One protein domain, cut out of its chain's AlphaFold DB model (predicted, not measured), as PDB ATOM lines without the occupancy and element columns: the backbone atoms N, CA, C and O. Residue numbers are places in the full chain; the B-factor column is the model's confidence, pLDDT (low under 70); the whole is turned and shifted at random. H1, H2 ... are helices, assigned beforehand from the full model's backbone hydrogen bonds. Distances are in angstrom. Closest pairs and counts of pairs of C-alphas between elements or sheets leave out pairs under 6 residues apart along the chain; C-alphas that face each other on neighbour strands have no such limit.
ATOM      1  N   GLU A   4     230.123 160.236 284.140       89.12
ATOM      2  CA  GLU A   4     230.525 159.999 285.525       89.12
ATOM      3  C   GLU A   4     231.846 159.234 285.584       89.12
ATOM      4  O   GLU A   4     232.771 159.668 286.273       89.12
ATOM      5  N   ALA A   5     231.998 158.178 284.777       90.69
ATOM      6  CA  ALA A   5     233.261 157.444 284.685       90.69
ATOM      7  C   ALA A   5     234.427 158.340 284.234       90.69
ATOM      8  O   ALA A   5     235.520 158.287 284.798       90.69
ATOM      9  N   LYS A   6     234.198 159.225 283.254       86.25
ATOM     10  CA  LYS A   6     235.225 160.171 282.781       86.25
ATOM     11  C   LYS A   6     235.585 161.225 283.825       86.25
ATOM     12  O   LYS A   6     236.752 161.603 283.925       86.25
ATOM     13  N   ALA A   7     234.605 161.705 284.589       86.19
ATOM     14  CA  ALA A   7     234.843 162.642 285.682       86.19
ATOM     15  C   ALA A   7     235.661 161.990 286.808       86.19
ATOM     16  O   ALA A   7     236.554 162.627 287.366       86.19
ATOM     17  N   LEU A   8     235.402 160.709 287.098       90.94
ATOM     18  CA  LEU A   8     236.165 159.942 288.079       90.94
ATOM     19  C   LEU A   8     237.628 159.773 287.645       90.94
ATOM     20  O   LEU A   8     238.524 160.142 288.400       90.94
ATOM     21  N   GLN A   9     237.854 159.341 286.401       89.25
ATOM     22  CA  GLN A   9     239.195 159.224 285.817       89.25
ATOM     23  C   GLN A   9     239.953 160.555 285.825       89.25
ATOM     24  O   GLN A   9     241.146 160.600 286.107       89.25
ATOM     25  N   PHE A  10     239.267 161.664 285.530       88.19
ATOM     26  CA  PHE A  10     239.890 162.984 285.536       88.19
ATOM     27  C   PHE A  10     240.359 163.406 286.931       88.19
ATOM     28  O   PHE A  10     241.450 163.953 287.074       88.19
ATOM     29  N   ARG A  11     239.561 163.118 287.961       88.06
ATOM     30  CA  ARG A  11     239.939 163.370 289.354       88.06
ATOM     31  C   ARG A  11     241.147 162.529 289.774       88.06
ATOM     32  O   ARG A  11     242.075 163.084 290.349       88.06
ATOM     33  N   GLU A  12     241.168 161.240 289.443       92.44
ATOM     34  CA  GLU A  12     242.314 160.357 289.726       92.44
ATOM     35  C   GLU A  12     243.603 160.861 289.059       92.44
ATOM     36  O   GLU A  12     244.677 160.864 289.661       92.44
ATOM     37  N   GLU A  13     243.493 161.343 287.821       91.12
ATOM     38  CA  GLU A  13     244.607 161.896 287.056       91.12
ATOM     39  C   GLU A  13     245.158 163.189 287.680       91.12
ATOM     40  O   GLU A  13     246.374 163.336 287.815       91.12
ATOM     41  N   ILE A  14     244.277 164.088 288.135       90.94
ATOM     42  CA  ILE A  14     244.658 165.292 288.890       90.94
ATOM     43  C   ILE A  14     245.361 164.920 290.195       90.94
ATOM     44  O   ILE A  14     246.398 165.496 290.522       90.94
ATOM     45  N   GLU A  15     244.811 163.969 290.951       91.75
ATOM     46  CA  GLU A  15     245.391 163.535 292.224       91.75
ATOM     47  C   GLU A  15     246.782 162.929 292.040       91.75
ATOM     48  O   GLU A  15     247.683 163.198 292.837       91.75
ATOM     49  N   ARG A  16     246.978 162.141 290.978       92.44
ATOM     50  CA  ARG A  16     248.283 161.579 290.622       92.44
ATOM     51  C   ARG A  16     249.299 162.680 290.321       92.44
ATOM     52  O   ARG A  16     250.344 162.722 290.962       92.44
ATOM     53  N   VAL A  17     248.979 163.588 289.397       90.38
ATOM     54  CA  VAL A  17     249.905 164.660 288.984       90.38
ATOM     55  C   VAL A  17     250.180 165.628 290.141       90.38
ATOM     56  O   VAL A  17     251.310 166.061 290.336       90.38
ATOM     57  N   SER A  18     249.182 165.911 290.981       89.12
ATOM     58  CA  SER A  18     249.359 166.706 292.202       89.12
ATOM     59  C   SER A  18     250.370 166.064 293.168       89.12
ATOM     60  O   SER A  18     251.270 166.743 293.664       89.12
ATOM     61  N   LYS A  19     250.296 164.743 293.394       90.25
ATOM     62  CA  LYS A  19     251.280 164.014 294.222       90.25
ATOM     63  C   LYS A  19     252.691 164.072 293.633       90.25
ATOM     64  O   LYS A  19     253.650 164.232 294.386       90.25
ATOM     65  N   GLU A  20     252.824 163.987 292.312       90.19
ATOM     66  CA  GLU A  20     254.110 164.155 291.621       90.19
ATOM     67  C   GLU A  20     254.672 165.571 291.821       90.19
ATOM     68  O   GLU A  20     255.834 165.725 292.197       90.19
ATOM     69  N   CYS A  21     253.843 166.611 291.679       86.62
ATOM     70  CA  CYS A  21     254.241 167.996 291.948       86.62
ATOM     71  C   CYS A  21     254.678 168.214 293.407       86.62
ATOM     72  O   CYS A  21     255.645 168.935 293.656       86.62
ATOM     73  N   LEU A  22     254.005 167.576 294.371       87.69
ATOM     74  CA  LEU A  22     254.394 167.630 295.783       87.69
ATOM     75  C   LEU A  22     255.797 167.036 296.001       87.69
ATOM     76  O   LEU A  22     256.602 167.626 296.719       87.69
ATOM     77  N   GLY A  23     256.115 165.915 295.341       85.94
ATOM     78  CA  GLY A  23     257.444 165.289 295.385       85.94
ATOM     79  C   GLY A  23     258.568 166.160 294.806       85.94
ATOM     80  O   GLY A  23     259.726 165.995 295.182       85.94
ATOM     81  N   LEU A  24     258.226 167.124 293.948       89.25
ATOM     82  CA  LEU A  24     259.147 168.101 293.357       89.25
ATOM     83  C   LEU A  24     259.278 169.401 294.178       89.25
ATOM     84  O   LEU A  24     259.973 170.322 293.755       89.25
ATOM     85  N   GLY A  25     258.625 169.500 295.343       87.19
ATOM     86  CA  GLY A  25     258.710 170.672 296.225       87.19
ATOM     87  C   GLY A  25     257.832 171.860 295.806       87.19
ATOM     88  O   GLY A  25     258.071 172.988 296.241       87.19
ATOM     89  N   VAL A  26     256.814 171.635 294.967       87.69
ATOM     90  CA  VAL A  26     255.853 172.673 294.564       87.69
ATOM     91  C   VAL A  26     254.967 173.060 295.755       87.69
ATOM     92  O   VAL A  26     254.365 172.197 296.389       87.69
ATOM     93  N   LYS A  27     254.853 174.366 296.048       83.31
ATOM     94  CA  LYS A  27     254.079 174.883 297.198       83.31
ATOM     95  C   LYS A  27     252.566 174.643 297.085       83.31
ATOM     96  O   LYS A  27     251.913 174.445 298.102       83.31
ATOM     97  N   GLU A  28     252.022 174.646 295.867       86.50
ATOM     98  CA  GLU A  28     250.586 174.476 295.585       86.50
ATOM     99  C   GLU A  28     250.338 173.327 294.586       86.50
ATOM    100  O   GLU A  28     249.955 173.545 293.432       86.50
ATOM    101  N   PRO A  29     250.557 172.070 295.007       79.25
ATOM    102  CA  PRO A  29     250.612 170.915 294.108       79.25
ATOM    103  C   PRO A  29     249.286 170.625 293.393       79.25
ATOM    104  O   PRO A  29     249.290 170.252 292.223       79.25
ATOM    105  N   PHE A  30     248.142 170.853 294.046       83.38
ATOM    106  CA  PHE A  30     246.824 170.633 293.439       83.38
ATOM    107  C   PHE A  30     246.497 171.653 292.342       83.38
ATOM    108  O   PHE A  30     245.955 171.286 291.298       83.38
ATOM    109  N   GLY A  31     246.847 172.926 292.546       85.81
ATOM    110  CA  GLY A  31     246.645 173.972 291.539       85.81
ATOM    111  C   GLY A  31     247.545 173.751 290.324       85.81
ATOM    112  O   GLY A  31     247.088 173.784 289.185       85.81
ATOM    113  N   THR A  32     248.818 173.425 290.558       85.56
ATOM    114  CA  THR A  32     249.751 173.108 289.469       85.56
ATOM    115  C   THR A  32     249.365 171.816 288.743       85.56
ATOM    116  O   THR A  32     249.351 171.788 287.515       85.56
ATOM    117  N   GLY A  33     248.979 170.765 289.471       86.19
ATOM    118  CA  GLY A  33     248.567 169.494 288.879       86.19
ATOM    119  C   GLY A  33     247.301 169.605 288.031       86.19
ATOM    120  O   GLY A  33     247.263 169.087 286.918       86.19
ATOM    121  N   THR A  34     246.285 170.339 288.498       88.62
ATOM    122  CA  THR A  34     245.079 170.607 287.691       88.62
ATOM    123  C   THR A  34     245.406 171.387 286.422       88.62
ATOM    124  O   THR A  34     244.930 171.008 285.351       88.62
ATOM    125  N   ALA A  35     246.251 172.421 286.510       89.12
ATOM    126  CA  ALA A  35     246.695 173.185 285.349       89.12
ATOM    127  C   ALA A  35     247.417 172.296 284.322       89.12
ATOM    128  O   ALA A  35     247.046 172.313 283.153       89.12
ATOM    129  N   ILE A  36     248.367 171.457 284.752       90.19
ATOM    130  CA  ILE A  36     249.096 170.531 283.866       90.19
ATOM    131  C   ILE A  36     248.133 169.589 283.133       90.19
ATOM    132  O   ILE A  36     248.202 169.464 281.908       90.19
ATOM    133  N   VAL A  37     247.213 168.943 283.861       92.12
ATOM    134  CA  VAL A  37     246.275 167.984 283.255       92.12
ATOM    135  C   VAL A  37     245.322 168.691 282.286       92.12
ATOM    136  O   VAL A  37     245.083 168.190 281.185       92.12
ATOM    137  N   LEU A  38     244.790 169.860 282.653       92.38
ATOM    138  CA  LEU A  38     243.912 170.639 281.778       92.38
ATOM    139  C   LEU A  38     244.639 171.117 280.519       92.38
ATOM    140  O   LEU A  38     244.102 170.963 279.425       92.38
ATOM    141  N   THR A  39     245.860 171.636 280.649       93.94
ATOM    142  CA  THR A  39     246.678 172.060 279.507       93.94
ATOM    143  C   THR A  39     246.975 170.889 278.573       93.94
ATOM    144  O   THR A  39     246.788 171.026 277.367       93.94
ATOM    145  N   GLY A  40     247.341 169.715 279.098       93.25
ATOM    146  CA  GLY A  40     247.552 168.516 278.280       93.25
ATOM    147  C   GLY A  40     246.290 168.078 277.529       93.25
ATOM    148  O   GLY A  40     246.338 167.799 276.330       93.25
ATOM    149  N   LYS A  41     245.126 168.089 278.193       92.19
ATOM    150  CA  LYS A  41     243.844 167.771 277.538       92.19
ATOM    151  C   LYS A  41     243.447 168.803 276.490       92.19
ATOM    152  O   LYS A  41     242.897 168.412 275.464       92.19
ATOM    153  N   LEU A  42     243.730 170.084 276.720       94.69
ATOM    154  CA  LEU A  42     243.513 171.145 275.736       94.69
ATOM    155  C   LEU A  42     244.397 170.948 274.503       94.69
ATOM    156  O   LEU A  42     243.881 171.016 273.393       94.69
ATOM    157  N   ILE A  43     245.683 170.634 274.682       96.12
ATOM    158  CA  ILE A  43     246.599 170.331 273.572       96.12
ATOM    159  C   ILE A  43     246.066 169.149 272.755       96.12
ATOM    160  O   ILE A  43     245.866 169.279 271.552       96.12
ATOM    161  N   HIS A  44     245.716 168.038 273.406       95.12
ATOM    162  CA  HIS A  44     245.142 166.884 272.709       95.12
ATOM    163  C   HIS A  44     243.799 167.179 272.032       95.12
ATOM    164  O   HIS A  44     243.495 166.615 270.980       95.12
ATOM    165  N   ALA A  45     242.966 168.038 272.624       94.50
ATOM    166  CA  ALA A  45     241.717 168.460 272.002       94.50
ATOM    167  C   ALA A  45     241.982 169.276 270.728       94.50
ATOM    168  O   ALA A  45     241.320 169.031 269.723       94.50
ATOM    169  N   LEU A  46     242.965 170.180 270.751       96.38
ATOM    170  CA  LEU A  46     243.379 170.962 269.583       96.38
ATOM    171  C   LEU A  46     243.955 170.068 268.479       96.38
ATOM    172  O   LEU A  46     243.487 170.144 267.347       96.38
ATOM    173  N   GLU A  47     244.867 169.149 268.811       97.25
ATOM    174  CA  GLU A  47     245.398 168.157 267.859       97.25
ATOM    175  C   GLU A  47     244.273 167.330 267.222       97.25
ATOM    176  O   GLU A  47     244.256 167.070 266.017       97.25
ATOM    177  N   ARG A  48     243.286 166.918 268.025       97.50
ATOM    178  CA  ARG A  48     242.140 166.152 267.532       97.50
ATOM    179  C   ARG A  48     241.246 166.979 266.611       97.50
ATOM    180  O   ARG A  48     240.705 166.407 265.666       97.50
ATOM    181  N   ILE A  49     241.070 168.273 266.879       96.62
ATOM    182  CA  ILE A  49     240.321 169.181 266.002       96.62
ATOM    183  C   ILE A  49     241.042 169.312 264.661       96.62
ATOM    184  O   ILE A  49     240.417 169.059 263.637       96.62
ATOM    185  N   GLU A  50     242.350 169.569 264.658       96.81
ATOM    186  CA  GLU A  50     243.145 169.667 263.427       96.81
ATOM    187  C   GLU A  50     243.068 168.371 262.598       96.81
ATOM    188  O   GLU A  50     242.835 168.387 261.386       96.81
ATOM    189  N   GLN A  51     243.152 167.207 263.255       96.88
ATOM    190  CA  GLN A  51     242.956 165.925 262.573       96.88
ATOM    191  C   GLN A  51     241.547 165.750 261.996       96.88
ATOM    192  O   GLN A  51     241.387 165.140 260.934       96.88
ATOM    193  N   LEU A  52     240.512 166.219 262.695       96.31
ATOM    194  CA  LEU A  52     239.134 166.157 262.209       96.31
ATOM    195  C   LEU A  52     238.923 167.089 261.018       96.31
ATOM    196  O   LEU A  52     238.284 166.674 260.056       96.31
ATOM    197  N   GLU A  53     239.490 168.292 261.048       97.00
ATOM    198  CA  GLU A  53     239.470 169.233 259.926       97.00
ATOM    199  C   GLU A  53     240.143 168.629 258.689       97.00
ATOM    200  O   GLU A  53     239.565 168.644 257.601       97.00
ATOM    201  N   GLY A  54     241.309 167.997 258.861       96.69
ATOM    202  CA  GLY A  54     241.993 167.283 257.783       96.69
ATOM    203  C   GLY A  54     241.154 166.142 257.193       96.69
ATOM    204  O   GLY A  54     241.024 166.025 255.974       96.69
ATOM    205  N   LYS A  55     240.520 165.324 258.046       96.69
ATOM    206  CA  LYS A  55     239.618 164.246 257.601       96.69
ATOM    207  C   LYS A  55     238.379 164.785 256.892       96.69
ATOM    208  O   LYS A  55     237.986 164.224 255.874       96.69
ATOM    209  N   LEU A  56     237.774 165.853 257.409       96.31
ATOM    210  CA  LEU A  56     236.599 166.482 256.813       96.31
ATOM    211  C   LEU A  56     236.924 167.028 255.424       96.31
ATOM    212  O   LEU A  56     236.172 166.787 254.483       96.31
ATOM    213  N   LYS A  57     238.073 167.695 255.282       96.38
ATOM    214  CA  LYS A  57     238.564 168.169 253.988       96.38
ATOM    215  C   LYS A  57     238.755 167.011 253.007       96.38
ATOM    216  O   LYS A  57     238.210 167.060 251.910       96.38
ATOM    217  N   GLY A  58     239.448 165.947 253.419       95.38
ATOM    218  CA  GLY A  58     239.669 164.776 252.565       95.38
ATOM    219  C   GLY A  58     238.365 164.096 252.129       95.38
ATOM    220  O   GLY A  58     238.194 163.785 250.953       95.38
ATOM    221  N   LEU A  59     237.408 163.923 253.047       95.19
ATOM    222  CA  LEU A  59     236.087 163.376 252.720       95.19
ATOM    223  C   LEU A  59     235.301 164.291 251.774       95.19
ATOM    224  O   LEU A  59     234.645 163.799 250.858       95.19
ATOM    225  N   SER A  60     235.379 165.609 251.965       94.06
ATOM    226  CA  SER A  60     234.740 166.587 251.079       94.06
ATOM    227  C   SER A  60     235.312 166.528 249.660       94.06
ATOM    228  O   SER A  60     234.555 166.583 248.695       94.06
ATOM    229  N   GLU A  61     236.631 166.400 249.514       93.50
ATOM    230  CA  GLU A  61     237.293 166.253 248.210       93.50
ATOM    231  C   GLU A  61     236.897 164.937 247.525       93.50
ATOM    232  O   GLU A  61     236.597 164.915 246.329       93.50
ATOM    233  N   GLN A  62     236.824 163.839 248.284       91.81
ATOM    234  CA  GLN A  62     236.340 162.554 247.778       91.81
ATOM    235  C   GLN A  62     234.876 162.621 247.331       91.81
ATOM    236  O   GLN A  62     234.542 162.078 246.277       91.81
ATOM    237  N   ALA A  63     234.011 163.293 248.093       87.69
ATOM    238  CA  ALA A  63     232.614 163.496 247.726       87.69
ATOM    239  C   ALA A  63     232.489 164.299 246.424       87.69
ATOM    240  O   ALA A  63     231.804 163.850 245.510       87.69
ATOM    241  N   ALA A  64     233.224 165.407 246.284       83.88
ATOM    242  CA  ALA A  64     233.237 166.201 245.055       83.88
ATOM    243  C   ALA A  64     233.700 165.380 243.835       83.88
ATOM    244  O   ALA A  64     233.090 165.442 242.769       83.88
ATOM    245  N   ALA A  65     234.734 164.548 244.000       81.88
ATOM    246  CA  ALA A  65     235.212 163.664 242.936       81.88
ATOM    247  C   ALA A  65     234.192 162.574 242.555       81.88
ATOM    248  O   ALA A  65     234.139 162.145 241.399       81.88
ATOM    249  N   LEU A  66     233.393 162.096 243.513       82.12
ATOM    250  CA  LEU A  66     232.309 161.150 243.251       82.12
ATOM    251  C   LEU A  66     231.114 161.826 242.587       82.12
ATOM    252  O   LEU A  66     230.544 161.241 241.674       82.12
ATOM    253  N   GLU A  67     230.757 163.041 242.995       77.94
ATOM    254  CA  GLU A  67     229.693 163.826 242.363       77.94
ATOM    255  C   GLU A  67     230.030 164.160 240.906       77.94
ATOM    256  O   GLU A  67     229.172 164.017 240.039       77.94
ATOM    257  N   GLU A  68     231.288 164.494 240.599       72.81
ATOM    258  CA  GLU A  68     231.755 164.684 239.217       72.81
ATOM    259  C   GLU A  68     231.638 163.402 238.368       72.81
ATOM    260  O   GLU A  68     231.480 163.451 237.147       72.81
ATOM    261  N   ARG A  69     231.711 162.231 239.006       71.19
ATOM    262  CA  ARG A  69     231.629 160.915 238.352       71.19
ATOM    263  C   ARG A  69     230.255 160.256 238.487       71.19
ATOM    264  O   ARG A  69     230.080 159.134 238.012       71.19
TER     265      ARG A  69
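This is residues 4 to 69 of the 122 residues of an uncharacterized protein of Pseudomonas nitritireducens (UniProt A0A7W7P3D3). Two helices meet near their ends as a V with unequal arms, the short H1 folding into the very long H2 through a tight turn. H2 makes the long axis; residues 4 to 9 of H1 and residues 39 to 69 stick out freely. The printed part has 66 residues, is all helix with H1 then H2, and is extended, with a radius of gyration of the C-alphas of 19.7 A and spans of 64 by 25 by 13 A.

Find C-alpha 4 at (230.525, 159.999, 285.525); from there H1, residues 4 to 23, runs 29.2 A. H2, residues 29 to 68, runs 58.4 A to C-alpha 68 at (231.755, 164.684, 239.217).

Look at Ser 18 and Gly 33, whose C-alphas, 4.4 A apart, are the closest where H1 and H2 touch. H1 touches with residues 13 to 22 alone, H2 with residues 29 to 37 alone. They run opposite ways at a steep tilt of 49 degrees. In H1 and H2 every O i to N i+4 pair is within hydrogen-bond range.

The C-alphas farthest apart, of Gly 25 and Arg 69, are 64.6 A apart. The printed part has no cut, the link from H1 to H2 is tight, and no printed residue is under 70 in pLDDT.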